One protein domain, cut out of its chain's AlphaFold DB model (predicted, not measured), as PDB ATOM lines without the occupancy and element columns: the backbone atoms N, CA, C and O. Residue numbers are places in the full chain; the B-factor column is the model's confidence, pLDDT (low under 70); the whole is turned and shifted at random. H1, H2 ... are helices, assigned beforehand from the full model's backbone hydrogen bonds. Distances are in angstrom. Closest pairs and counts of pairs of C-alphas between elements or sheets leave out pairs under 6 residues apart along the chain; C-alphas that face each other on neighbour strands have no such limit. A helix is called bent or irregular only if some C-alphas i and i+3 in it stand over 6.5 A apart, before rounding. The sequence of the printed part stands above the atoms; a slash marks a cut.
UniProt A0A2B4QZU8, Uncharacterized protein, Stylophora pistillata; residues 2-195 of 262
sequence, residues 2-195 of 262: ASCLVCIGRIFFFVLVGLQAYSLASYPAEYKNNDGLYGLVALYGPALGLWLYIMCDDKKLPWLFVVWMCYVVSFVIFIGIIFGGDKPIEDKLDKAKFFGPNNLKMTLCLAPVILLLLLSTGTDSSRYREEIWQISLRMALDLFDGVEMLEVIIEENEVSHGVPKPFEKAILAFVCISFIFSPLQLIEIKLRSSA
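Overview. This is residues 2 to 195 of the 262 residues of an uncharacterized protein of Stylophora pistillata (UniProt A0A2B4QZU8). Six helices stand side by side, running up and down in a long bundle of two rows, H2, H3 and H7 in one and H1, H5 and H6 in the other. H1 slants from H5 towards H2 and H3, and short H4 sits at one end. The printed part has 194 residues with seven named helices, H1 to H7, and no named strand: all helix. It is compact, with a radius of gyration of the C-alphas of 17.5 A, and spans 51 by 31 by 24 A.

Along the chain. H1, residues 2 to 32, is 45.5 A long from C-alpha 2 (21.648, 58.590, -6.994). H2, residues 35 to 55, and H7, residues 165 to 194, were each assigned as one helix by hydrogen bonds but are bent: C-alphas 43 and 46 are 6.9 A apart, C-alphas 180 and 183 6.8 A. Their arms are H2a, 35 to 43; H2b, 46 to 55; H7a, 165 to 180; and H7b, 183 to 194, ending at C-alpha 194 (21.006, 58.400, 20.546). H3, residues 58 to 83, 38.2 A, is irregular: C-alphas 59 and 62 are 7.7 A apart. H4 is residues 89 to 92, H5 101 to 121, and H6 129 to 159, 44.3 A.

Arrangement. H3 is the hub, touching five helices, among them H7a, closest C-alphas Val 76 and Cys 176 at 5.8 A. H1 touches H5, closest C-alphas Val 6 and Thr 121 at 5.5 A, opposite ways at a shallow tilt of 30 degrees. H5 and H6 form a hairpin, closest C-alphas Pro 112 and Ala 140 at 4.6 A. H1 and H6 are apart. Every O i to N i+4 pair is within hydrogen-bond range in H2b and H7a; H1 has 25 of 27, H3 17 of 22, H5 14 of 17, H6 26 of 27, H7b 7 of 8, and H2a 0 of 5 but 6 of 6 O i to N i+3 pairs; H4 is too short.

Size, cuts and confidence. The C-alphas farthest apart, Ala 96 and Ala 195, are 55.2 A apart. The printed part has no cut and no long link. Its mean pLDDT is 77.6, with residues 122 to 131 and 188 to 195 among those under 70.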
ATOM      1  N   ALA A   2      21.065  58.914  -8.309       58.03
ATOM      2  CA  ALA A   2      21.648  58.590  -6.994       58.03
ATOM      3  C   ALA A   2      21.645  57.081  -6.644       58.03
ATOM      4  O   ALA A   2      22.686  56.553  -6.269       58.03
ATOM      5  N   SER A   3      20.542  56.352  -6.869       63.53
ATOM      6  CA  SER A   3      20.476  54.906  -6.567       63.53
ATOM      7  C   SER A   3      21.413  54.037  -7.414       63.53
ATOM      8  O   SER A   3      21.910  53.024  -6.930       63.53
ATOM      9  N   CYS A   4      21.695  54.431  -8.661       64.81
ATOM     10  CA  CYS A   4      22.641  53.705  -9.514       64.81
ATOM     11  C   CYS A   4      24.078  53.895  -9.003       64.81
ATOM     12  O   CYS A   4      24.825  52.929  -8.884       64.81
ATOM     13  N   LEU A   5      24.430  55.121  -8.598       69.44
ATOM     14  CA  LEU A   5      25.747  55.440  -8.044       69.44
ATOM     15  C   LEU A   5      26.023  54.686  -6.731       69.44
ATOM     16  O   LEU A   5      27.114  54.157  -6.537       69.44
ATOM     17  N   VAL A   6      25.017  54.586  -5.856       71.75
ATOM     18  CA  VAL A   6      25.108  53.818  -4.604       71.75
ATOM     19  C   VAL A   6      25.270  52.323  -4.887       71.75
ATOM     20  O   VAL A   6      26.103  51.670  -4.262       71.75
ATOM     21  N   CYS A   7      24.532  51.778  -5.859       74.12
ATOM     22  CA  CYS A   7      24.664  50.377  -6.266       74.12
ATOM     23  C   CYS A   7      26.071  50.071  -6.809       74.12
ATOM     24  O   CYS A   7      26.698  49.102  -6.381       74.12
ATOM     25  N   ILE A   8      26.610  50.947  -7.664       79.94
ATOM     26  CA  ILE A   8      27.983  50.845  -8.176       79.94
ATOM     27  C   ILE A   8      28.993  50.882  -7.023       79.94
ATOM     28  O   ILE A   8      29.873  50.026  -6.961       79.94
ATOM     29  N   GLY A   9      28.842  51.809  -6.072       78.50
ATOM     30  CA  GLY A   9      29.719  51.897  -4.902       78.50
ATOM     31  C   GLY A   9      29.705  50.630  -4.039       78.50
ATOM     32  O   GLY A   9      30.753  50.199  -3.566       78.50
ATOM     33  N   ARG A  10      28.539  49.989  -3.879       81.69
ATOM     34  CA  ARG A  10      28.392  48.726  -3.132       81.69
ATOM     35  C   ARG A  10      29.078  47.554  -3.838       81.69
ATOM     36  O   ARG A  10      29.763  46.770  -3.186       81.69
ATOM     37  N   ILE A  11      28.932  47.451  -5.159       83.75
ATOM     38  CA  ILE A  11      29.641  46.439  -5.960       83.75
ATOM     39  C   ILE A  11      31.149  46.665  -5.852       83.75
ATOM     40  O   ILE A  11      31.900  45.723  -5.610       83.75
ATOM     41  N   PHE A  12      31.589  47.917  -5.972       86.44
ATOM     42  CA  PHE A  12      32.999  48.267  -5.886       86.44
ATOM     43  C   PHE A  12      33.583  47.943  -4.505       86.44
ATOM     44  O   PHE A  12      34.657  47.357  -4.425       86.44
ATOM     45  N   PHE A  13      32.846  48.211  -3.421       87.00
ATOM     46  CA  PHE A  13      33.218  47.783  -2.070       87.00
ATOM     47  C   PHE A  13      33.424  46.264  -1.983       87.00
ATOM     48  O   PHE A  13      34.471  45.816  -1.522       87.00
ATOM     49  N   PHE A  14      32.462  45.471  -2.465       87.12
ATOM     50  CA  PHE A  14      32.554  44.009  -2.436       87.12
ATOM     51  C   PHE A  14      33.773  43.495  -3.215       87.12
ATOM     52  O   PHE A  14      34.533  42.667  -2.710       87.12
ATOM     53  N   VAL A  15      33.992  44.029  -4.420       88.56
ATOM     54  CA  VAL A  15      35.131  43.666  -5.272       88.56
ATOM     55  C   VAL A  15      36.454  44.030  -4.604       88.56
ATOM     56  O   VAL A  15      37.361  43.203  -4.587       88.56
ATOM     57  N   LEU A  16      36.573  45.225  -4.018       90.31
ATOM     58  CA  LEU A  16      37.807  45.658  -3.365       90.31
ATOM     59  C   LEU A  16      38.133  44.843  -2.115       90.31
ATOM     60  O   LEU A  16      39.287  44.466  -1.939       90.31
ATOM     61  N   VAL A  17      37.143  44.527  -1.272       88.44
ATOM     62  CA  VAL A  17      37.366  43.669  -0.097       88.44
ATOM     63  C   VAL A  17      37.797  42.267  -0.532       88.44
ATOM     64  O   VAL A  17      38.742  41.721   0.032       88.44
ATOM     65  N   GLY A  18      37.156  41.698  -1.560       86.88
ATOM     66  CA  GLY A  18      37.541  40.397  -2.109       86.88
ATOM     67  C   GLY A  18      38.951  40.399  -2.706       86.88
ATOM     68  O   GLY A  18      39.752  39.516  -2.396       86.88
ATOM     69  N   LEU A  19      39.278  41.417  -3.507       89.12
ATOM     70  CA  LEU A  19      40.601  41.594  -4.107       89.12
ATOM     71  C   LEU A  19      41.685  41.738  -3.035       89.12
ATOM     72  O   LEU A  19      42.724  41.084  -3.115       89.12
ATOM     73  N   GLN A  20      41.434  42.562  -2.018       90.00
ATOM     74  CA  GLN A  20      42.379  42.788  -0.936       90.00
ATOM     75  C   GLN A  20      42.582  41.524  -0.094       90.00
ATOM     76  O   GLN A  20      43.722  41.168   0.196       90.00
ATOM     77  N   ALA A  21      41.507  40.808   0.248       87.81
ATOM     78  CA  ALA A  21      41.586  39.554   0.992       87.81
ATOM     79  C   ALA A  21      42.385  38.487   0.230       87.81
ATOM     80  O   ALA A  21      43.270  37.851   0.799       87.81
ATOM     81  N   TYR A  22      42.106  38.324  -1.068       86.50
ATOM     82  CA  TYR A  22      42.834  37.395  -1.929       86.50
ATOM     83  C   TYR A  22      44.316  37.772  -2.050       86.50
ATOM     84  O   TYR A  22      45.189  36.918  -1.879       86.50
ATOM     85  N   SER A  23      44.608  39.054  -2.287       85.50
ATOM     86  CA  SER A  23      45.982  39.545  -2.396       85.50
ATOM     87  C   SER A  23      46.761  39.307  -1.101       85.50
ATOM     88  O   SER A  23      47.826  38.698  -1.150       85.50
ATOM     89  N   LEU A  24      46.205  39.679   0.060       85.44
ATOM     90  CA  LEU A  24      46.854  39.490   1.363       85.44
ATOM     91  C   LEU A  24      47.045  38.017   1.735       85.44
ATOM     92  O   LEU A  24      48.042  37.694   2.372       85.44
ATOM     93  N   ALA A  25      46.137  37.121   1.338       83.94
ATOM     94  CA  ALA A  25      46.274  35.684   1.584       83.94
ATOM     95  C   ALA A  25      47.281  34.992   0.654       83.94
ATOM     96  O   ALA A  25      47.874  33.980   1.033       83.94
ATOM     97  N   SER A  26      47.527  35.556  -0.529       82.25
ATOM     98  CA  SER A  26      48.500  35.013  -1.481       82.25
ATOM     99  C   SER A  26      49.943  35.157  -0.979       82.25
ATOM    100  O   SER A  26      50.750  34.257  -1.191       82.25
ATOM    101  N   TYR A  27      50.263  36.217  -0.221       80.56
ATOM    102  CA  TYR A  27      51.584  36.398   0.403       80.56
ATOM    103  C   TYR A  27      51.987  35.234   1.331       80.56
ATOM    104  O   TYR A  27      53.000  34.581   1.078       80.56
ATOM    105  N   PRO A  28      51.238  34.907   2.402       78.38
ATOM    106  CA  PRO A  28      51.592  33.788   3.259       78.38
ATOM    107  C   PRO A  28      51.546  32.450   2.514       78.38
ATOM    108  O   PRO A  28      52.383  31.598   2.803       78.38
ATOM    109  N   ALA A  29      50.644  32.263   1.547       77.56
ATOM    110  CA  ALA A  29      50.570  31.024   0.779       77.56
ATOM    111  C   ALA A  29      51.817  30.797  -0.095       77.56
ATOM    112  O   ALA A  29      52.429  29.731  -0.017       77.56
ATOM    113  N   GLU A  30      52.249  31.808  -0.857       75.75
ATOM    114  CA  GLU A  30      53.385  31.686  -1.776       75.75
ATOM    115  C   GLU A  30      54.733  31.645  -1.039       75.75
ATOM    116  O   GLU A  30      55.600  30.834  -1.363       75.75
ATOM    117  N   TYR A  31      54.918  32.469  -0.004       73.00
ATOM    118  CA  TYR A  31      56.205  32.564   0.697       73.00
ATOM    119  C   TYR A  31      56.403  31.499   1.787       73.00
ATOM    120  O   TYR A  31      57.543  31.218   2.175       73.00
ATOM    121  N   LYS A  32      55.321  30.888   2.289       72.38
ATOM    122  CA  LYS A  32      55.373  29.772   3.253       72.38
ATOM    123  C   LYS A  32      55.092  28.410   2.604       72.38
ATOM    124  O   LYS A  32      55.172  27.402   3.303       72.38
ATOM    125  N   ASN A  33      54.810  28.395   1.297       69.44
ATOM    126  CA  ASN A  33      54.539  27.217   0.469       69.44
ATOM    127  C   ASN A  33      53.519  26.262   1.116       69.44
ATOM    128  O   ASN A  33      53.749  25.059   1.236       69.44
ATOM    129  N   ASN A  34      52.432  26.833   1.639       72.88
ATOM    130  CA  ASN A  34      51.373  26.091   2.312       72.88
ATOM    131  C   ASN A  34      50.011  26.598   1.836       72.88
ATOM    132  O   ASN A  34      49.531  27.642   2.285       72.88
ATOM    133  N   ASP A  35      49.383  25.815   0.964       68.00
ATOM    134  CA  ASP A  35      48.108  26.138   0.319       68.00
ATOM    135  C   ASP A  35      46.958  26.326   1.321       68.00
ATOM    136  O   ASP A  35      46.007  27.059   1.050       68.00
ATOM    137  N   GLY A  36      47.066  25.755   2.528       65.25
ATOM    138  CA  GLY A  36      46.096  25.968   3.606       65.25
ATOM    139  C   GLY A  36      45.983  27.430   4.058       65.25
ATOM    140  O   GLY A  36      44.974  27.818   4.647       65.25
ATOM    141  N   LEU A  37      46.978  28.271   3.751       72.50
ATOM    142  CA  LEU A  37      46.984  29.692   4.109       72.50
ATOM    143  C   LEU A  37      46.064  30.541   3.224       72.50
ATOM    144  O   LEU A  37      45.643  31.607   3.669       72.50
ATOM    145  N   TYR A  38      45.638  30.046   2.054       70.56
ATOM    146  CA  TYR A  38      44.534  30.668   1.311       70.56
ATOM    147  C   TYR A  38      43.224  30.654   2.110       70.56
ATOM    148  O   TYR A  38      42.382  31.535   1.940       70.56
ATOM    149  N   GLY A  39      43.076  29.717   3.055       73.25
ATOM    150  CA  GLY A  39      41.950  29.684   3.989       73.25
ATOM    151  C   GLY A  39      41.823  30.946   4.850       73.25
ATOM    152  O   GLY A  39      40.731  31.237   5.333       73.25
ATOM    153  N   LEU A  40      42.887  31.750   4.992       80.56
ATOM    154  CA  LEU A  40      42.845  33.019   5.725       80.56
ATOM    155  C   LEU A  40      41.899  34.046   5.084       80.56
ATOM    156  O   LEU A  40      41.410  34.926   5.789       80.56
ATOM    157  N   VAL A  41      41.567  33.917   3.791       83.06
ATOM    158  CA  VAL A  41      40.531  34.744   3.138       83.06
ATOM    159  C   VAL A  41      39.197  34.660   3.893       83.06
ATOM    160  O   VAL A  41      38.464  35.648   3.965       83.06
ATOM    161  N   ALA A  42      38.905  33.519   4.534       82.75
ATOM    162  CA  ALA A  42      37.692  33.322   5.325       82.75
ATOM    163  C   ALA A  42      37.567  34.293   6.514       82.75
ATOM    164  O   ALA A  42      36.451  34.526   6.978       82.75
ATOM    165  N   LEU A  43      38.665  34.916   6.970       86.50
ATOM    166  CA  LEU A  43      38.637  35.939   8.024       86.50
ATOM    167  C   LEU A  43      37.787  37.155   7.637       86.50
ATOM    168  O   LEU A  43      37.113  37.717   8.494       86.50
ATOM    169  N   TYR A  44      37.728  37.515   6.351       85.00
ATOM    170  CA  TYR A  44      36.859  38.596   5.867       85.00
ATOM    171  C   TYR A  44      35.386  38.176   5.721       85.00
ATOM    172  O   TYR A  44      34.512  39.030   5.547       85.00
ATOM    173  N   GLY A  45      35.083  36.878   5.833       85.44
ATOM    174  CA  GLY A  45      33.740  36.312   5.698       85.44
ATOM    175  C   GLY A  45      32.698  36.939   6.635       85.44
ATOM    176  O   GLY A  45      31.659  37.380   6.144       85.44
ATOM    177  N   PRO A  46      32.956  37.062   7.952       87.00
ATOM    178  CA  PRO A  46      32.059  37.746   8.884       87.00
ATOM    179  C   PRO A  46      31.751  39.194   8.486       87.00
ATOM    180  O   PRO A  46      30.598  39.615   8.571       87.00
ATOM    181  N   ALA A  47      32.748  39.949   8.008       86.19
ATOM    182  CA  ALA A  47      32.555  41.332   7.576       86.19
ATOM    183  C   ALA A  47      31.655  41.410   6.331       86.19
ATOM    184  O   ALA A  47      30.691  42.175   6.315       86.19
ATOM    185  N   LEU A  48      31.918  40.574   5.320       86.38
ATOM    186  CA  LEU A  48      31.115  40.506   4.096       86.38
ATOM    187  C   LEU A  48      29.692  39.998   4.359       86.38
ATOM    188  O   LEU A  48      28.738  40.555   3.824       86.38
ATOM    189  N   GLY A  49      29.531  38.984   5.212       84.94
ATOM    190  CA  GLY A  49      28.224  38.444   5.587       84.94
ATOM    191  C   GLY A  49      27.367  39.464   6.334       84.94
ATOM    192  O   GLY A  49      26.199  39.654   5.995       84.94
ATOM    193  N   LEU A  50      27.952  40.179   7.304       84.75
ATOM    194  CA  LEU A  50      27.271  41.272   8.003       84.75
ATOM    195  C   LEU A  50      26.912  42.413   7.054       84.75
ATOM    196  O   LEU A  50      25.813  42.955   7.141       84.75
ATOM    197  N   TRP A  51      27.812  42.763   6.135       85.25
ATOM    198  CA  TRP A  51      27.551  43.788   5.134       85.25
ATOM    199  C   TRP A  51      26.386  43.403   4.218       85.25
ATOM    200  O   TRP A  51      25.444  44.180   4.091       85.25
ATOM    201  N   LEU A  52      26.381  42.186   3.660       82.50
ATOM    202  CA  LEU A  52      25.278  41.673   2.838       82.50
ATOM    203  C   LEU A  52      23.952  41.674   3.609       82.50
ATOM    204  O   LEU A  52      22.927  42.092   3.075       82.50
ATOM    205  N   TYR A  53      23.976  41.266   4.879       80.88
ATOM    206  CA  TYR A  53      22.795  41.273   5.738       80.88
ATOM    207  C   TYR A  53      22.243  42.684   5.980       80.88
ATOM    208  O   TYR A  53      21.028  42.879   5.951       80.88
ATOM    209  N   ILE A  54      23.116  43.673   6.193       77.12
ATOM    210  CA  ILE A  54      22.722  45.082   6.354       77.12
ATOM    211  C   ILE A  54      22.162  45.640   5.044       77.12
ATOM    212  O   ILE A  54      21.190  46.384   5.072       77.12
ATOM    213  N   MET A  55      22.722  45.251   3.896       71.44
ATOM    214  CA  MET A  55      22.240  45.709   2.589       71.44
ATOM    215  C   MET A  55      20.860  45.153   2.212       71.44
ATOM    216  O   MET A  55      20.202  45.725   1.348       71.44
ATOM    217  N   CYS A  56      20.408  44.082   2.869       69.94
ATOM    218  CA  CYS A  56      19.042  43.570   2.746       69.94
ATOM    219  C   CYS A  56      18.027  44.288   3.659       69.94
ATOM    220  O   CYS A  56      16.826  44.092   3.485       69.94
ATOM    221  N   ASP A  57      18.471  45.080   4.644       66.56
ATOM    222  CA  ASP A  57      17.599  45.731   5.629       66.56
ATOM    223  C   ASP A  57      18.119  47.137   5.979       66.56
ATOM    224  O   ASP A  57      18.943  47.317   6.882       66.56
ATOM    225  N   ASP A  58      17.592  48.154   5.286       62.72
ATOM    226  CA  ASP A  58      18.008  49.562   5.405       62.72
ATOM    227  C   ASP A  58      17.928  50.113   6.843       62.72
ATOM    228  O   ASP A  58      18.608  51.077   7.203       62.72
ATOM    229  N   LYS A  59      17.153  49.477   7.732       61.56
ATOM    230  CA  LYS A  59      17.053  49.865   9.151       61.56
ATOM    231  C   LYS A  59      18.315  49.537   9.955       61.56
ATOM    232  O   LYS A  59      18.456  49.996  11.091       61.56
ATOM    233  N   LYS A  60      19.241  48.753   9.392       63.81
ATOM    234  CA  LYS A  60      20.464  48.286  10.058       63.81
ATOM    235  C   LYS A  60      21.725  49.045   9.656       63.81
ATOM    236  O   LYS A  60      22.794  48.707  10.153       63.81
ATOM    237  N   LEU A  61      21.612  50.133   8.891       63.47
ATOM    238  CA  LEU A  61      22.704  51.088   8.631       63.47
ATOM    239  C   LEU A  61      23.555  51.452   9.873       63.47
ATOM    240  O   LEU A  61      24.780  51.504   9.766       63.47
ATOM    241  N   PRO A  62      22.984  51.610  11.090       65.88
ATOM    242  CA  PRO A  62      23.773  51.864  12.292       65.88
ATOM    243  C   PRO A  62      24.700  50.718  12.711       65.88
ATOM    244  O   PRO A  62      25.296  50.840  13.774       65.88
ATOM    245  N   TRP A  63      24.776  49.598  11.985       73.56
ATOM    246  CA  TRP A  63      25.664  48.453  12.229       73.56
ATOM    247  C   TRP A  63      26.901  48.429  11.320       73.56
ATOM    248  O   TRP A  63      27.739  47.542  11.464       73.56
ATOM    249  N   LEU A  64      27.081  49.424  10.443       78.69
ATOM    250  CA  LEU A  64      28.271  49.540   9.584       78.69
ATOM    251  C   LEU A  64      29.582  49.601  10.377       78.69
ATOM    252  O   LEU A  64      30.605  49.105   9.916       78.69
ATOM    253  N   PHE A  65      29.553  50.131  11.602       78.62
ATOM    254  CA  PHE A  65      30.715  50.102  12.493       78.62
ATOM    255  C   PHE A  65      31.132  48.668  12.866       78.62
ATOM    256  O   PHE A  65      32.318  48.416  13.036       78.62
ATOM    257  N   VAL A  66      30.190  47.719  12.966       83.12
ATOM    258  CA  VAL A  66      30.496  46.304  13.243       83.12
ATOM    259  C   VAL A  66      31.123  45.650  12.018       83.12
ATOM    260  O   VAL A  66      32.092  44.910  12.159       83.12
ATOM    261  N   VAL A  67      30.638  45.979  10.817       87.88
ATOM    262  CA  VAL A  67      31.278  45.554   9.559       87.88
ATOM    263  C   VAL A  67      32.725  46.043   9.515       87.88
ATOM    264  O   VAL A  67      33.631  45.250   9.262       87.88
ATOM    265  N   TRP A  68      32.946  47.325   9.823       89.75
ATOM    266  CA  TRP A  68      34.283  47.911   9.860       89.75
ATOM    267  C   TRP A  68      35.176  47.275  10.934       89.75
ATOM    268  O   TRP A  68      36.315  46.933  10.641       89.75
ATOM    269  N   MET A  69      34.658  47.029  12.143       87.69
ATOM    270  CA  MET A  69      35.370  46.299  13.204       87.69
ATOM    271  C   MET A  69      35.851  44.924  12.727       87.69
ATOM    272  O   MET A  69      37.028  44.602  12.859       87.69
ATOM    273  N   CYS A  70      34.956  44.115  12.149       89.69
ATOM    274  CA  CYS A  70      35.304  42.784  11.649       89.69
ATOM    275  C   CYS A  70      36.356  42.850  10.531       89.69
ATOM    276  O   CYS A  70      37.286  42.041  10.505       89.69
ATOM    277  N   TYR A  71      36.231  43.829   9.632       91.19
ATOM    278  CA  TYR A  71      37.205  44.069   8.573       91.19
ATOM    279  C   TYR A  71      38.584  44.442   9.143       91.19
ATOM    280  O   TYR A  71      39.578  43.819   8.781       91.19
ATOM    281  N   VAL A  72      38.649  45.399  10.074       89.56
ATOM    282  CA  VAL A  72      39.901  45.875  10.684       89.56
ATOM    283  C   VAL A  72      40.611  44.764  11.446       89.56
ATOM    284  O   VAL A  72      41.818  44.609  11.294       89.56
ATOM    285  N   VAL A  73      39.886  43.968  12.236       89.75
ATOM    286  CA  VAL A  73      40.481  42.837  12.966       89.75
ATOM    287  C   VAL A  73      41.127  41.856  11.988       89.75
ATOM    288  O   VAL A  73      42.264  41.443  12.194       89.75
ATOM    289  N   SER A  74      40.436  41.544  10.890       89.94
ATOM    290  CA  SER A  74      40.967  40.672   9.837       89.94
ATOM    291  C   SER A  74      42.215  41.273   9.190       89.94
ATOM    292  O   SER A  74      43.237  40.602   9.066       89.94
ATOM    293  N   PHE A  75      42.162  42.559   8.843       89.75
ATOM    294  CA  PHE A  75      43.271  43.292   8.236       89.75
ATOM    295  C   PHE A  75      44.512  43.337   9.139       89.75
ATOM    296  O   PHE A  75      45.620  43.064   8.683       89.75
ATOM    297  N   VAL A  76      44.334  43.595  10.437       89.38
ATOM    298  CA  VAL A  76      45.421  43.617  11.426       89.38
ATOM    299  C   VAL A  76      46.039  42.232  11.617       89.38
ATOM    300  O   VAL A  76      47.257  42.133  11.751       89.38
ATOM    301  N   ILE A  77      45.244  41.157  11.578       88.44
ATOM    302  CA  ILE A  77      45.777  39.786  11.608       88.44
ATOM    303  C   ILE A  77      46.687  39.541  10.397       88.44
ATOM    304  O   ILE A  77      47.790  39.023  10.567       88.44
ATOM    305  N   PHE A  78      46.276  39.952   9.192       87.00
ATOM    306  CA  PHE A  78      47.115  39.827   7.995       87.00
ATOM    307  C   PHE A  78      48.408  40.636   8.100       87.00
ATOM    308  O   PHE A  78      49.479  40.098   7.829       87.00
ATOM    309  N   ILE A  79      48.327  41.888   8.555       87.62
ATOM    310  CA  ILE A  79      49.508  42.722   8.806       87.62
ATOM    311  C   ILE A  79      50.441  42.037   9.816       87.62
ATOM    312  O   ILE A  79      51.634  41.899   9.562       87.62
ATOM    313  N   GLY A  80      49.908  41.521  10.924       85.12
ATOM    314  CA  GLY A  80      50.693  40.798  11.923       85.12
ATOM    315  C   GLY A  80      51.374  39.538  11.374       85.12
ATOM    316  O   GLY A  80      52.506  39.248  11.747       85.12
ATOM    317  N   ILE A  81      50.729  38.807  10.460       83.88
ATOM    318  CA  ILE A  81      51.320  37.621   9.818       83.88
ATOM    319  C   ILE A  81      52.434  38.011   8.836       83.88
ATOM    320  O   ILE A  81      53.464  37.340   8.795       83.88
ATOM    321  N   ILE A  82      52.230  39.070   8.047       83.62
ATOM    322  CA  ILE A  82      53.167  39.497   6.999       83.62
ATOM    323  C   ILE A  82      54.415  40.153   7.609       83.62
ATOM    324  O   ILE A  82      55.529  39.787   7.236       83.62
ATOM    325  N   PHE A  83      54.227  41.054   8.575       82.06
ATOM    326  CA  PHE A  83      55.282  41.898   9.157       82.06
ATOM    327  C   PHE A  83      55.781  41.412  10.532       82.06
ATOM    328  O   PHE A  83      56.900  41.694  10.941       82.06
ATOM    329  N   GLY A  84      54.961  40.687  11.300       75.56
ATOM    330  CA  GLY A  84      55.228  40.427  12.724       75.56
ATOM    331  C   GLY A  84      55.857  39.073  13.073       75.56
ATOM    332  O   GLY A  84      56.235  38.868  14.228       75.56
ATOM    333  N   GLY A  85      55.950  38.132  12.129       69.31
ATOM    334  CA  GLY A  85      56.436  36.772  12.400       69.31
ATOM    335  C   GLY A  85      57.928  36.683  12.766       69.31
ATOM    336  O   GLY A  85      58.712  37.576  12.462       69.31
ATOM    337  N   ASP A  86      58.353  35.556  13.357       58.81
ATOM    338  CA  ASP A  86      59.776  35.273  13.662       58.81
ATOM    339  C   ASP A  86      60.676  35.270  12.411       58.81
ATOM    340  O   ASP A  86      61.880  35.511  12.492       58.81
ATOM    341  N   LYS A  87      60.079  34.995  11.246       62.47
ATOM    342  CA  LYS A  87      60.649  35.209   9.912       62.47
ATOM    343  C   LYS A  87      59.630  36.028   9.122       62.47
ATOM    344  O   LYS A  87      58.739  35.413   8.526       62.47
ATOM    345  N   PRO A  88      59.688  37.365   9.190       69.81
ATOM    346  CA  PRO A  88      58.676  38.196   8.567       69.81
ATOM    347  C   PRO A  88      58.740  38.000   7.045       69.81
ATOM    348  O   PRO A  88      59.807  37.768   6.472       69.81
ATOM    349  N   ILE A  89      57.574  37.955   6.400       71.75
ATOM    350  CA  ILE A  89      57.462  37.631   4.969       71.75
ATOM    351  C   ILE A  89      58.026  38.777   4.129       71.75
ATOM    352  O   ILE A  89      58.594  38.528   3.068       71.75
ATOM    353  N   GLU A  90      57.936  40.006   4.639       69.62
ATOM    354  CA  GLU A  90      58.589  41.182   4.060       69.62
ATOM    355  C   GLU A  90      60.092  40.987   3.809       69.62
ATOM    356  O   GLU A  90      60.558  41.384   2.747       69.62
ATOM    357  N   ASP A  91      60.828  40.275   4.677       69.25
ATOM    358  CA  ASP A  91      62.281  40.045   4.508       69.25
ATOM    359  C   ASP A  91      62.612  39.188   3.278       69.25
ATOM    360  O   ASP A  91      63.767  39.066   2.877       69.25
ATOM    361  N   LYS A  92      61.607  38.532   2.695       71.25
ATOM    362  CA  LYS A  92      61.758  37.638   1.543       71.25
ATOM    363  C   LYS A  92      61.104  38.179   0.282       71.25
ATOM    364  O   LYS A  92      61.076  37.459  -0.716       71.25
ATOM    365  N   LEU A  93      60.538  39.384   0.327       72.75
ATOM    366  CA  LEU A  93      59.776  39.932  -0.784       72.75
ATOM    367  C   LEU A  93      60.685  40.170  -1.994       72.75
ATOM    368  O   LEU A  93      61.585  41.006  -1.971       72.75
ATOM    369  N   ASP A  94      60.423  39.434  -3.072       70.69
ATOM    370  CA  ASP A  94      61.170  39.558  -4.319       70.69
ATOM    371  C   ASP A  94      60.480  40.567  -5.249       70.69
ATOM    372  O   ASP A  94      59.295  40.432  -5.567       70.69
ATOM    373  N   LYS A  95      61.227  41.578  -5.712       68.06
ATOM    374  CA  LYS A  95      60.727  42.610  -6.637       68.06
ATOM    375  C   LYS A  95      60.385  42.055  -8.020       68.06
ATOM    376  O   LYS A  95      59.598  42.674  -8.731       68.06
ATOM    377  N   ALA A  96      60.960  40.916  -8.408       64.19
ATOM    378  CA  ALA A  96      60.682  40.277  -9.692       64.19
ATOM    379  C   ALA A  96      59.337  39.531  -9.710       64.19
ATOM    380  O   ALA A  96      58.814  39.216 -10.781       64.19
ATOM    381  N   LYS A  97      58.765  39.244  -8.535       71.75
ATOM    382  CA  LYS A  97      57.495  38.529  -8.414       71.75
ATOM    383  C   LYS A  97      56.305  39.480  -8.422       71.75
ATOM    384  O   LYS A  97      56.370  40.606  -7.937       71.75
ATOM    385  N   PHE A  98      55.169  38.979  -8.912       68.56
ATOM    386  CA  PHE A  98      53.900  39.710  -8.898       68.56
ATOM    387  C   PHE A  98      53.476  40.094  -7.466       68.56
ATOM    388  O   PHE A  98      53.043  41.217  -7.219       68.56
ATOM    389  N   PHE A  99      53.700  39.199  -6.498       71.50
ATOM    390  CA  PHE A  99      53.544  39.462  -5.062       71.50
ATOM    391  C   PHE A  99      54.816  40.057  -4.453       71.50
ATOM    392  O   PHE A  99      55.370  39.564  -3.467       71.50
ATOM    393  N   GLY A 100      55.288  41.125  -5.083       77.50
ATOM    394  CA  GLY A 100      56.387  41.939  -4.600       77.50
ATOM    395  C   GLY A 100      55.929  43.049  -3.641       77.50
ATOM    396  O   GLY A 100      54.731  43.193  -3.352       77.50
ATOM    397  N   PRO A 101      56.877  43.877  -3.179       79.94
ATOM    398  CA  PRO A 101      56.636  44.996  -2.261       79.94
ATOM    399  C   PRO A 101      55.695  46.053  -2.828       79.94
ATOM    400  O   PRO A 101      54.796  46.509  -2.129       79.94
ATOM    401  N   ASN A 102      55.811  46.386  -4.114       82.38
ATOM    402  CA  ASN A 102      54.942  47.383  -4.743       82.38
ATOM    403  C   ASN A 102      53.458  46.964  -4.743       82.38
ATOM    404  O   ASN A 102      52.571  47.777  -4.489       82.38
ATOM    405  N   ASN A 103      53.185  45.679  -4.985       82.44
ATOM    406  CA  ASN A 103      51.819  45.162  -4.946       82.44
ATOM    407  C   ASN A 103      51.281  45.121  -3.505       82.44
ATOM    408  O   ASN A 103      50.107  45.402  -3.280       82.44
ATOM    409  N   LEU A 104      52.150  44.869  -2.518       85.12
ATOM    410  CA  LEU A 104      51.773  44.896  -1.105       85.12
ATOM    411  C   LEU A 104      51.379  46.316  -0.682       85.12
ATOM    412  O   LEU A 104      50.316  46.494  -0.092       85.12
ATOM    413  N   LYS A 105      52.183  47.324  -1.051       84.62
ATOM    414  CA  LYS A 105      51.885  48.750  -0.824       84.62
ATOM    415  C   LYS A 105      50.519  49.141  -1.396       84.62
ATOM    416  O   LYS A 105      49.666  49.668  -0.681       84.62
ATOM    417  N   MET A 106      50.260  48.775  -2.655       84.69
ATOM    418  CA  MET A 106      48.967  49.009  -3.309       84.69
ATOM    419  C   MET A 106      47.805  48.353  -2.553       84.69
ATOM    420  O   MET A 106      46.789  49.001  -2.302       84.69
ATOM    421  N   THR A 107      47.955  47.094  -2.138       88.06
ATOM    422  CA  THR A 107      46.928  46.354  -1.389       88.06
ATOM    423  C   THR A 107      46.662  46.959  -0.006       88.06
ATOM    424  O   THR A 107      45.508  47.005   0.432       88.06
ATOM    425  N   LEU A 108      47.688  47.468   0.681       88.44
ATOM    426  CA  LEU A 108      47.528  48.180   1.954       88.44
ATOM    427  C   LEU A 108      46.784  49.514   1.760       88.44
ATOM    428  O   LEU A 108      45.869  49.821   2.527       88.44
ATOM    429  N   CYS A 109      47.080  50.248   0.681       87.56
ATOM    430  CA  CYS A 109      46.407  51.502   0.317       87.56
ATOM    431  C   CYS A 109      44.912  51.349  -0.023       87.56
ATOM    432  O   CYS A 109      44.174  52.339  -0.023       87.56
ATOM    433  N   LEU A 110      44.423  50.129  -0.276       88.88
ATOM    434  CA  LEU A 110      42.993  49.886  -0.483       88.88
ATOM    435  C   LEU A 110      42.164  50.067   0.798       88.88
ATOM    436  O   LEU A 110      40.983  50.394   0.700       88.88
ATOM    437  N   ALA A 111      42.746  49.899   1.991       89.50
ATOM    438  CA  ALA A 111      41.995  49.961   3.249       89.50
ATOM    439  C   ALA A 111      41.306  51.327   3.503       89.50
ATOM    440  O   ALA A 111      40.099  51.332   3.771       89.50
ATOM    441  N   PRO A 112      41.985  52.485   3.346       87.19
ATOM    442  CA  PRO A 112      41.331  53.798   3.375       87.19
ATOM    443  C   PRO A 112      40.182  53.940   2.365       87.19
ATOM    444  O   PRO A 112      39.137  54.507   2.681       87.19
ATOM    445  N   VAL A 113      40.346  53.407   1.150       87.56
ATOM    446  CA  VAL A 113      39.332  53.493   0.084       87.56
ATOM    447  C   VAL A 113      38.100  52.660   0.440       87.56
ATOM    448  O   VAL A 113      36.969  53.126   0.298       87.56
ATOM    449  N   ILE A 114      38.309  51.450   0.963       89.88
ATOM    450  CA  ILE A 114      37.248  50.547   1.425       89.88
ATOM    451  C   ILE A 114      36.429  51.198   2.545       89.88
ATOM    452  O   ILE A 114      35.199  51.131   2.512       89.88
ATOM    453  N   LEU A 115      37.080  51.882   3.495       88.44
ATOM    454  CA  LEU A 115      36.390  52.639   4.544       88.44
ATOM    455  C   LEU A 115      35.479  53.728   3.963       88.44
ATOM    456  O   LEU A 115      34.305  53.823   4.333       88.44
ATOM    457  N   LEU A 116      36.015  54.557   3.062       85.06
ATOM    458  CA  LEU A 116      35.260  55.651   2.448       85.06
ATOM    459  C   LEU A 116      34.059  55.120   1.661       85.06
ATOM    460  O   LEU A 116      32.966  55.682   1.742       85.06
ATOM    461  N   LEU A 117      34.225  54.011   0.941       84.12
ATOM    462  CA  LEU A 117      33.133  53.351   0.224       84.12
ATOM    463  C   LEU A 117      32.073  52.790   1.174       84.12
ATOM    464  O   LEU A 117      30.882  52.988   0.935       84.12
ATOM    465  N   LEU A 118      32.478  52.147   2.272       85.69
ATOM    466  CA  LEU A 118      31.556  51.604   3.271       85.69
ATOM    467  C   LEU A 118      30.657  52.697   3.866       85.69
ATOM    468  O   LEU A 118      29.444  52.521   3.969       85.69
ATOM    469  N   LEU A 119      31.246  53.834   4.240       81.50
ATOM    470  CA  LEU A 119      30.525  54.929   4.893       81.50
ATOM    471  C   LEU A 119      29.731  55.791   3.905       81.50
ATOM    472  O   LEU A 119      28.618  56.215   4.222       81.50
ATOM    473  N   SER A 120      30.243  56.005   2.691       77.75
ATOM    474  CA  SER A 120      29.531  56.757   1.647       77.75
ATOM    475  C   SER A 120      28.301  56.018   1.114       77.75
ATOM    476  O   SER A 120      27.279  56.646   0.850       77.75
ATOM    477  N   THR A 121      28.363  54.689   0.996       74.69
ATOM    478  CA  THR A 121      27.247  53.859   0.494       74.69
ATOM    479  C   THR A 121      26.240  53.458   1.571       74.69
ATOM    480  O   THR A 121      25.147  52.984   1.253       74.69
ATOM    481  N   GLY A 122      26.611  53.641   2.838       67.38
ATOM    482  CA  GLY A 122      25.836  53.265   4.008       67.38
ATOM    483  C   GLY A 122      25.212  54.440   4.761       67.38
ATOM    484  O   GLY A 122      24.876  54.285   5.926       67.38
ATOM    485  N   THR A 123      25.070  55.622   4.154       61.88
ATOM    486  CA  THR A 123      24.484  56.793   4.827       61.88
ATOM    487  C   THR A 123      23.359  57.409   3.994       61.88
ATOM    488  O   THR A 123      23.552  58.429   3.340       61.88
ATOM    489  N   ASP A 124      22.161  56.813   4.039       55.91
ATOM    490  CA  ASP A 124      20.965  57.350   3.357       55.91
ATOM    491  C   ASP A 124      20.216  58.420   4.179       55.91
ATOM    492  O   ASP A 124      19.354  59.133   3.664       55.91
ATOM    493  N   SER A 125      20.552  58.600   5.462       54.59
ATOM    494  CA  SER A 125      19.925  59.643   6.284       54.59
ATOM    495  C   SER A 125      20.590  61.008   6.051       54.59
ATOM    496  O   SER A 125      21.728  61.247   6.462       54.59
ATOM    497  N   SER A 126      19.866  61.932   5.416       53.62
ATOM    498  CA  SER A 126      20.331  63.295   5.100       53.62
ATOM    499  C   SER A 126      20.790  64.099   6.322       53.62
ATOM    500  O   SER A 126      21.606  65.005   6.184       53.62
ATOM    501  N   ARG A 127      20.308  63.750   7.521       57.59
ATOM    502  CA  ARG A 127      20.536  64.495   8.767       57.59
ATOM    503  C   ARG A 127      21.948  64.358   9.349       57.59
ATOM    504  O   ARG A 127      22.369  65.254  10.067       57.59
ATOM    505  N   TYR A 128      22.664  63.271   9.052       61.00
ATOM    506  CA  TYR A 128      23.989  62.978   9.637       61.00
ATOM    507  C   TYR A 128      25.082  62.756   8.586       61.00
ATOM    508  O   TYR A 128      26.220  62.431   8.919       61.00
ATOM    509  N   ARG A 129      24.736  62.930   7.307       68.56
ATOM    510  CA  ARG A 129      25.610  62.634   6.172       68.56
ATOM    511  C   ARG A 129      26.898  63.455   6.185       68.56
ATOM    512  O   ARG A 129      27.953  62.904   5.900       68.56
ATOM    513  N   GLU A 130      26.826  64.737   6.534       67.50
ATOM    514  CA  GLU A 130      28.003  65.616   6.565       67.50
ATOM    515  C   GLU A 130      28.953  65.283   7.721       67.50
ATOM    516  O   GLU A 130      30.159  65.187   7.503       67.50
ATOM    517  N   GLU A 131      28.425  65.022   8.923       67.94
ATOM    518  CA  GLU A 131      29.238  64.631  10.085       67.94
ATOM    519  C   GLU A 131      29.941  63.282   9.852       67.94
ATOM    520  O   GLU A 131      31.146  63.157  10.076       67.94
ATOM    521  N   ILE A 132      29.208  62.282   9.346       72.62
ATOM    522  CA  ILE A 132      29.766  60.959   9.021       72.62
ATOM    523  C   ILE A 132      30.810  61.078   7.909       72.62
ATOM    524  O   ILE A 132      31.859  60.441   7.989       72.62
ATOM    525  N   TRP A 133      30.564  61.917   6.899       75.44
ATOM    526  CA  TRP A 133      31.516  62.160   5.819       75.44
ATOM    527  C   TRP A 133      32.825  62.776   6.329       75.44
ATOM    528  O   TRP A 133      33.897  62.251   6.036       75.44
ATOM    529  N   GLN A 134      32.765  63.834   7.141       72.12
ATOM    530  CA  GLN A 134      33.969  64.464   7.699       72.12
ATOM    531  C   GLN A 134      34.789  63.495   8.557       72.12
ATOM    532  O   GLN A 134      36.015  63.454   8.450       72.12
ATOM    533  N   ILE A 135      34.121  62.679   9.376       72.75
ATOM    534  CA  ILE A 135      34.801  61.681  10.207       72.75
ATOM    535  C   ILE A 135      35.368  60.553   9.341       72.75
ATOM    536  O   ILE A 135      36.502  60.146   9.566       72.75
ATOM    537  N   SER A 136      34.655  60.116   8.299       79.19
ATOM    538  CA  SER A 136      35.164  59.114   7.354       79.19
ATOM    539  C   SER A 136      36.456  59.563   6.674       79.19
ATOM    540  O   SER A 136      37.395  58.778   6.569       79.19
ATOM    541  N   LEU A 137      36.539  60.839   6.281       77.81
ATOM    542  CA  LEU A 137      37.749  61.419   5.709       77.81
ATOM    543  C   LEU A 137      38.887  61.447   6.728       77.81
ATOM    544  O   LEU A 137      39.999  61.049   6.399       77.81
ATOM    545  N   ARG A 138      38.613  61.868   7.967       76.56
ATOM    546  CA  ARG A 138      39.616  61.880   9.041       76.56
ATOM    547  C   ARG A 138      40.146  60.473   9.331       76.56
ATOM    548  O   ARG A 138      41.350  60.268   9.311       76.56
ATOM    549  N   MET A 139      39.256  59.495   9.479       80.06
ATOM    550  CA  MET A 139      39.618  58.092   9.674       80.06
ATOM    551  C   MET A 139      40.413  57.525   8.490       80.06
ATOM    552  O   MET A 139      41.350  56.761   8.695       80.06
ATOM    553  N   ALA A 140      40.049  57.874   7.253       83.75
ATOM    554  CA  ALA A 140      40.777  57.436   6.066       83.75
ATOM    555  C   ALA A 140      42.194  58.025   6.028       83.75
ATOM    556  O   ALA A 140      43.127  57.318   5.656       83.75
ATOM    557  N   LEU A 141      42.361  59.283   6.446       80.06
ATOM    558  CA  LEU A 141      43.671  59.916   6.595       80.06
ATOM    559  C   LEU A 141      44.505  59.241   7.692       80.06
ATOM    560  O   LEU A 141      45.654  58.910   7.427       80.06
ATOM    561  N   ASP A 142      43.919  58.961   8.860       79.44
ATOM    562  CA  ASP A 142      44.599  58.239   9.948       79.44
ATOM    563  C   ASP A 142      45.022  56.820   9.498       79.44
ATOM    564  O   ASP A 142      46.114  56.348   9.826       79.44
ATOM    565  N   LEU A 143      44.182  56.127   8.710       85.69
ATOM    566  CA  LEU A 143      44.548  54.834   8.122       85.69
ATOM    567  C   LEU A 143      45.692  54.967   7.117       85.69
ATOM    568  O   LEU A 143      46.602  54.143   7.126       85.69
ATOM    569  N   PHE A 144      45.636  55.979   6.249       84.00
ATOM    570  CA  PHE A 144      46.674  56.230   5.255       84.00
ATOM    571  C   PHE A 144      48.019  56.509   5.928       84.00
ATOM    572  O   PHE A 144      49.034  55.966   5.505       84.00
ATOM    573  N   ASP A 145      48.013  57.263   7.027       81.31
ATOM    574  CA  ASP A 145      49.216  57.503   7.817       81.31
ATOM    575  C   ASP A 145      49.806  56.205   8.384       81.31
ATOM    576  O   ASP A 145      51.019  55.996   8.325       81.31
ATOM    577  N   GLY A 146      48.959  55.303   8.892       85.12
ATOM    578  CA  GLY A 146      49.396  53.984   9.349       85.12
ATOM    579  C   GLY A 146      49.930  53.100   8.216       85.12
ATOM    580  O   GLY A 146      50.922  52.402   8.413       85.12
ATOM    581  N   VAL A 147      49.317  53.153   7.027       87.88
ATOM    582  CA  VAL A 147      49.804  52.443   5.831       87.88
ATOM    583  C   VAL A 147      51.178  52.963   5.427       87.88
ATOM    584  O   VAL A 147      52.089  52.162   5.273       87.88
ATOM    585  N   GLU A 148      51.365  54.277   5.351       83.88
ATOM    586  CA  GLU A 148      52.652  54.897   5.018       83.88
ATOM    587  C   GLU A 148      53.758  54.479   6.004       83.88
ATOM    588  O   GLU A 148      54.884  54.195   5.605       83.88
ATOM    589  N   MET A 149      53.437  54.352   7.297       84.06
ATOM    590  CA  MET A 149      54.391  53.831   8.283       84.06
ATOM    591  C   MET A 149      54.765  52.365   8.040       84.06
ATOM    592  O   MET A 149      55.909  52.000   8.297       84.06
ATOM    593  N   LEU A 150      53.844  51.534   7.541       86.69
ATOM    594  CA  LEU A 150      54.174  50.176   7.095       86.69
ATOM    595  C   LEU A 150      55.030  50.206   5.825       86.69
ATOM    596  O   LEU A 150      55.951  49.405   5.705       86.69
ATOM    597  N   GLU A 151      54.787  51.139   4.900       83.88
ATOM    598  CA  GLU A 151      55.618  51.286   3.699       83.88
ATOM    599  C   GLU A 151      57.066  51.629   4.036       83.88
ATOM    600  O   GLU A 151      57.975  51.129   3.373       83.88
ATOM    601  N   VAL A 152      57.295  52.414   5.093       80.06
ATOM    602  CA  VAL A 152      58.648  52.675   5.598       80.06
ATOM    603  C   VAL A 152      59.349  51.376   5.997       80.06
ATOM    604  O   VAL A 152      60.528  51.244   5.677       80.06
ATOM    605  N   ILE A 153      58.645  50.439   6.649       82.38
ATOM    606  CA  ILE A 153      59.195  49.124   7.028       82.38
ATOM    607  C   ILE A 153      59.524  48.310   5.765       82.38
ATOM    608  O   ILE A 153      60.630  47.791   5.639       82.38
ATOM    609  N   ILE A 154      58.618  48.289   4.778       81.56
ATOM    610  CA  ILE A 154      58.856  47.609   3.492       81.56
ATOM    611  C   ILE A 154      60.112  48.165   2.801       81.56
ATOM    612  O   ILE A 154      60.954  47.409   2.330       81.56
ATOM    613  N   GLU A 155      60.249  49.488   2.720       77.00
ATOM    614  CA  GLU A 155      61.392  50.139   2.068       77.00
ATOM    615  C   GLU A 155      62.707  49.948   2.813       77.00
ATOM    616  O   GLU A 155      63.761  49.842   2.188       77.00
ATOM    617  N   GLU A 156      62.655  49.935   4.142       74.19
ATOM    618  CA  GLU A 156      63.827  49.657   4.961       74.19
ATOM    619  C   GLU A 156      64.395  48.275   4.649       74.19
ATOM    620  O   GLU A 156      65.605  48.114   4.511       74.19
ATOM    621  N   ASN A 157      63.518  47.302   4.433       71.94
ATOM    622  CA  ASN A 157      63.904  45.963   4.022       71.94
ATOM    623  C   ASN A 157      64.591  45.932   2.648       71.94
ATOM    624  O   ASN A 157      65.530  45.175   2.418       71.94
ATOM    625  N   GLU A 158      64.147  46.787   1.724       67.75
ATOM    626  CA  GLU A 158      64.689  46.834   0.367       67.75
ATOM    627  C   GLU A 158      66.083  47.462   0.279       67.75
ATOM    628  O   GLU A 158      66.872  47.067  -0.580       67.75
ATOM    629  N   VAL A 159      66.356  48.488   1.092       63.62
ATOM    630  CA  VAL A 159      67.554  49.337   0.946       63.62
ATOM    631  C   VAL A 159      68.473  49.271   2.171       63.62
ATOM    632  O   VAL A 159      69.618  49.706   2.089       63.62
ATOM    633  N   SER A 160      68.025  48.652   3.271       63.34
ATOM    634  CA  SER A 160      68.774  48.443   4.518       63.34
ATOM    635  C   SER A 160      69.510  49.706   4.975       63.34
ATOM    636  O   SER A 160      70.740  49.775   4.947       63.34
ATOM    637  N   HIS A 161      68.764  50.722   5.415       59.66
ATOM    638  CA  HIS A 161      69.337  51.954   5.968       59.66
ATOM    639  C   HIS A 161      69.833  51.801   7.418       59.66
ATOM    640  O   HIS A 161      70.433  52.726   7.965       59.66
ATOM    641  N   GLY A 162      69.633  50.633   8.036       65.75
ATOM    642  CA  GLY A 162      70.146  50.293   9.362       65.75
ATOM    643  C   GLY A 162      69.171  50.606  10.496       65.75
ATOM    644  O   GLY A 162      69.600  50.887  11.620       65.75
ATOM    645  N   VAL A 163      67.865  50.594  10.230       68.75
ATOM    646  CA  VAL A 163      66.852  50.703  11.282       68.75
ATOM    647  C   VAL A 163      66.862  49.431  12.148       68.75
ATOM    648  O   VAL A 163      66.914  48.312  11.634       68.75
ATOM    649  N   PRO A 164      66.824  49.548  13.487       77.50
ATOM    650  CA  PRO A 164      66.791  48.376  14.353       77.50
ATOM    651  C   PRO A 164      65.475  47.596  14.198       77.50
ATOM    652  O   PRO A 164      64.401  48.166  14.377       77.50
ATOM    653  N   LYS A 165      65.538  46.266  14.044       78.06
ATOM    654  CA  LYS A 165      64.342  45.390  14.054       78.06
ATOM    655  C   LYS A 165      63.378  45.602  15.240       78.06
ATOM    656  O   LYS A 165      62.165  45.494  15.060       78.06
ATOM    657  N   PRO A 166      63.841  45.910  16.472       81.19
ATOM    658  CA  PRO A 166      62.934  46.257  17.570       81.19
ATOM    659  C   PRO A 166      62.098  47.515  17.300       81.19
ATOM    660  O   PRO A 166      60.968  47.609  17.774       81.19
ATOM    661  N   PHE A 167      62.639  48.473  16.543       81.12
ATOM    662  CA  PHE A 167      61.949  49.704  16.173       81.12
ATOM    663  C   PHE A 167      60.866  49.444  15.118       81.12
ATOM    664  O   PHE A 167      59.749  49.925  15.277       81.12
ATOM    665  N   GLU A 168      61.139  48.604  14.117       82.88
ATOM    666  CA  GLU A 168      60.133  48.144  13.143       82.88
ATOM    667  C   GLU A 168      58.957  47.451  13.840       82.88
ATOM    668  O   GLU A 168      57.798  47.793  13.608       82.88
ATOM    669  N   LYS A 169      59.245  46.548  14.791       84.62
ATOM    670  CA  LYS A 169      58.209  45.895  15.609       84.62
ATOM    671  C   LYS A 169      57.408  46.889  16.451       84.62
ATOM    672  O   LYS A 169      56.207  46.694  16.638       84.62
ATOM    673  N   ALA A 170      58.042  47.948  16.954       85.81
ATOM    674  CA  ALA A 170      57.348  49.006  17.679       85.81
ATOM    675  C   ALA A 170      56.420  49.805  16.751       85.81
ATOM    676  O   ALA A 170      55.256  50.003  17.100       85.81
ATOM    677  N   ILE A 171      56.891  50.204  15.560       85.94
ATOM    678  CA  ILE A 171      56.059  50.862  14.539       85.94
ATOM    679  C   ILE A 171      54.860  49.976  14.203       85.94
ATOM    680  O   ILE A 171      53.723  50.438  14.280       85.94
ATOM    681  N   LEU A 172      55.099  48.698  13.905       88.75
ATOM    682  CA  LEU A 172      54.057  47.724  13.599       88.75
ATOM    683  C   LEU A 172      53.011  47.636  14.718       88.75
ATOM    684  O   LEU A 172      51.813  47.690  14.451       88.75
ATOM    685  N   ALA A 173      53.447  47.550  15.979       88.31
ATOM    686  CA  ALA A 173      52.542  47.510  17.123       88.31
ATOM    687  C   ALA A 173      51.677  48.779  17.212       88.31
ATOM    688  O   ALA A 173      50.462  48.677  17.387       88.31
ATOM    689  N   PHE A 174      52.274  49.964  17.044       85.50
ATOM    690  CA  PHE A 174      51.535  51.229  17.054       85.50
ATOM    691  C   PHE A 174      50.549  51.347  15.886       85.50
ATOM    692  O   PHE A 174      49.416  51.783  16.101       85.50
ATOM    693  N   VAL A 175      50.928  50.905  14.682       88.31
ATOM    694  CA  VAL A 175      50.033  50.862  13.514       88.31
ATOM    695  C   VAL A 175      48.838  49.946  13.775       88.31
ATOM    696  O   VAL A 175      47.693  50.370  13.618       88.31
ATOM    697  N   CYS A 176      49.080  48.721  14.244       88.31
ATOM    698  CA  CYS A 176      48.021  47.762  14.563       88.31
ATOM    699  C   CYS A 176      47.060  48.298  15.632       88.31
ATOM    700  O   CYS A 176      45.842  48.186  15.485       88.31
ATOM    701  N   ILE A 177      47.596  48.920  16.687       85.81
ATOM    702  CA  ILE A 177      46.795  49.564  17.733       85.81
ATOM    703  C   ILE A 177      45.939  50.689  17.136       85.81
ATOM    704  O   ILE A 177      44.735  50.725  17.384       85.81
ATOM    705  N   SER A 178      46.524  51.568  16.314       84.31
ATOM    706  CA  SER A 178      45.795  52.658  15.652       84.31
ATOM    707  C   SER A 178      44.630  52.144  14.803       84.31
ATOM    708  O   SER A 178      43.499  52.621  14.934       84.31
ATOM    709  N   PHE A 179      44.866  51.111  13.990       86.38
ATOM    710  CA  PHE A 179      43.819  50.518  13.164       86.38
ATOM    711  C   PHE A 179      42.685  49.950  14.018       86.38
ATOM    712  O   PHE A 179      41.529  50.247  13.734       86.38
ATOM    713  N   ILE A 180      42.984  49.238  15.112       85.38
ATOM    714  CA  ILE A 180      41.965  48.727  16.052       85.38
ATOM    715  C   ILE A 180      41.173  49.859  16.721       85.38
ATOM    716  O   ILE A 180      40.002  49.674  17.047       85.38
ATOM    717  N   PHE A 181      41.774  51.035  16.916       80.44
ATOM    718  CA  PHE A 181      41.087  52.197  17.480       80.44
ATOM    719  C   PHE A 181      40.176  52.923  16.480       80.44
ATOM    720  O   PHE A 181      39.211  53.564  16.905       80.44
ATOM    721  N   SER A 182      40.411  52.781  15.172       82.50
ATOM    722  CA  SER A 182      39.617  53.418  14.108       82.50
ATOM    723  C   SER A 182      38.092  53.225  14.265       82.50
ATOM    724  O   SER A 182      37.365  54.220  14.271       82.50
ATOM    725  N   PRO A 183      37.546  52.013  14.489       79.56
ATOM    726  CA  PRO A 183      36.102  51.830  14.607       79.56
ATOM    727  C   PRO A 183      35.459  52.481  15.840       79.56
ATOM    728  O   PRO A 183      34.250  52.731  15.816       79.56
ATOM    729  N   LEU A 184      36.221  52.787  16.903       73.12
ATOM    730  CA  LEU A 184      35.671  53.500  18.064       73.12
ATOM    731  C   LEU A 184      35.168  54.896  17.674       73.12
ATOM    732  O   LEU A 184      34.153  55.339  18.211       73.12
ATOM    733  N   GLN A 185      35.791  55.533  16.673       71.94
ATOM    734  CA  GLN A 185      35.366  56.835  16.148       71.94
ATOM    735  C   GLN A 185      33.927  56.790  15.590       71.94
ATOM    736  O   GLN A 185      33.156  57.734  15.756       71.94
ATOM    737  N   LEU A 186      33.518  55.664  14.988       73.44
ATOM    738  CA  LEU A 186      32.156  55.473  14.467       73.44
ATOM    739  C   LEU A 186      31.129  55.190  15.573       73.44
ATOM    740  O   LEU A 186      29.980  55.632  15.483       73.44
ATOM    741  N   ILE A 187      31.527  54.462  16.621       70.62
ATOM    742  CA  ILE A 187      30.653  54.134  17.762       70.62
ATOM    743  C   ILE A 187      30.229  55.407  18.499       70.62
ATOM    744  O   ILE A 187      29.067  55.539  18.895       70.62
ATOM    745  N   GLU A 188      31.134  56.374  18.628       65.88
ATOM    746  CA  GLU A 188      30.830  57.652  19.265       65.88
ATOM    747  C   GLU A 188      29.740  58.443  18.553       65.88
ATOM    748  O   GLU A 188      28.885  59.026  19.216       65.88
ATOM    749  N   ILE A 189      29.707  58.435  17.218       63.19
ATOM    750  CA  ILE A 189      28.652  59.112  16.450       63.19
ATOM    751  C   ILE A 189      27.298  58.464  16.738       63.19
ATOM    752  O   ILE A 189      26.302  59.154  16.972       63.19
ATOM    753  N   LYS A 190      27.253  57.126  16.773       64.69
ATOM    754  CA  LYS A 190      26.024  56.385  17.077       64.69
ATOM    755  C   LYS A 190      25.509  56.709  18.484       64.69
ATOM    756  O   LYS A 190      24.316  56.961  18.658       64.69
ATOM    757  N   LEU A 191      26.403  56.766  19.472       59.44
ATOM    758  CA  LEU A 191      26.078  57.169  20.845       59.44
ATOM    759  C   LEU A 191      25.634  58.639  20.921       59.44
ATOM    760  O   LEU A 191      24.617  58.950  21.543       59.44
ATOM    761  N   ARG A 192      26.334  59.537  20.215       56.41
ATOM    762  CA  ARG A 192      26.006  60.965  20.091       56.41
ATOM    763  C   ARG A 192      24.611  61.180  19.497       56.41
ATOM    764  O   ARG A 192      23.898  62.075  19.955       56.41
ATOM    765  N   SER A 193      24.221  60.362  18.519       54.69
ATOM    766  CA  SER A 193      22.912  60.415  17.860       54.69
ATOM    767  C   SER A 193      21.768  59.917  18.749       54.69
ATOM    768  O   SER A 193      20.637  60.364  18.571       54.69
ATOM    769  N   SER A 194      22.034  59.004  19.689       52.97
ATOM    770  CA  SER A 194      21.006  58.400  20.546       52.97
ATOM    771  C   SER A 194      20.787  59.143  21.871       52.97
ATOM    772  O   SER A 194      19.764  58.922  22.519       52.97
ATOM    773  N   ALA A 195      21.715  60.009  22.302       46.06
ATOM    774  CA  ALA A 195      21.693  60.622  23.633       46.06
ATOM    775  C   ALA A 195      21.445  62.149  23.626       46.06
ATOM    776  O   ALA A 195      22.184  62.966  23.056       46.06
TER     777      ALA A 195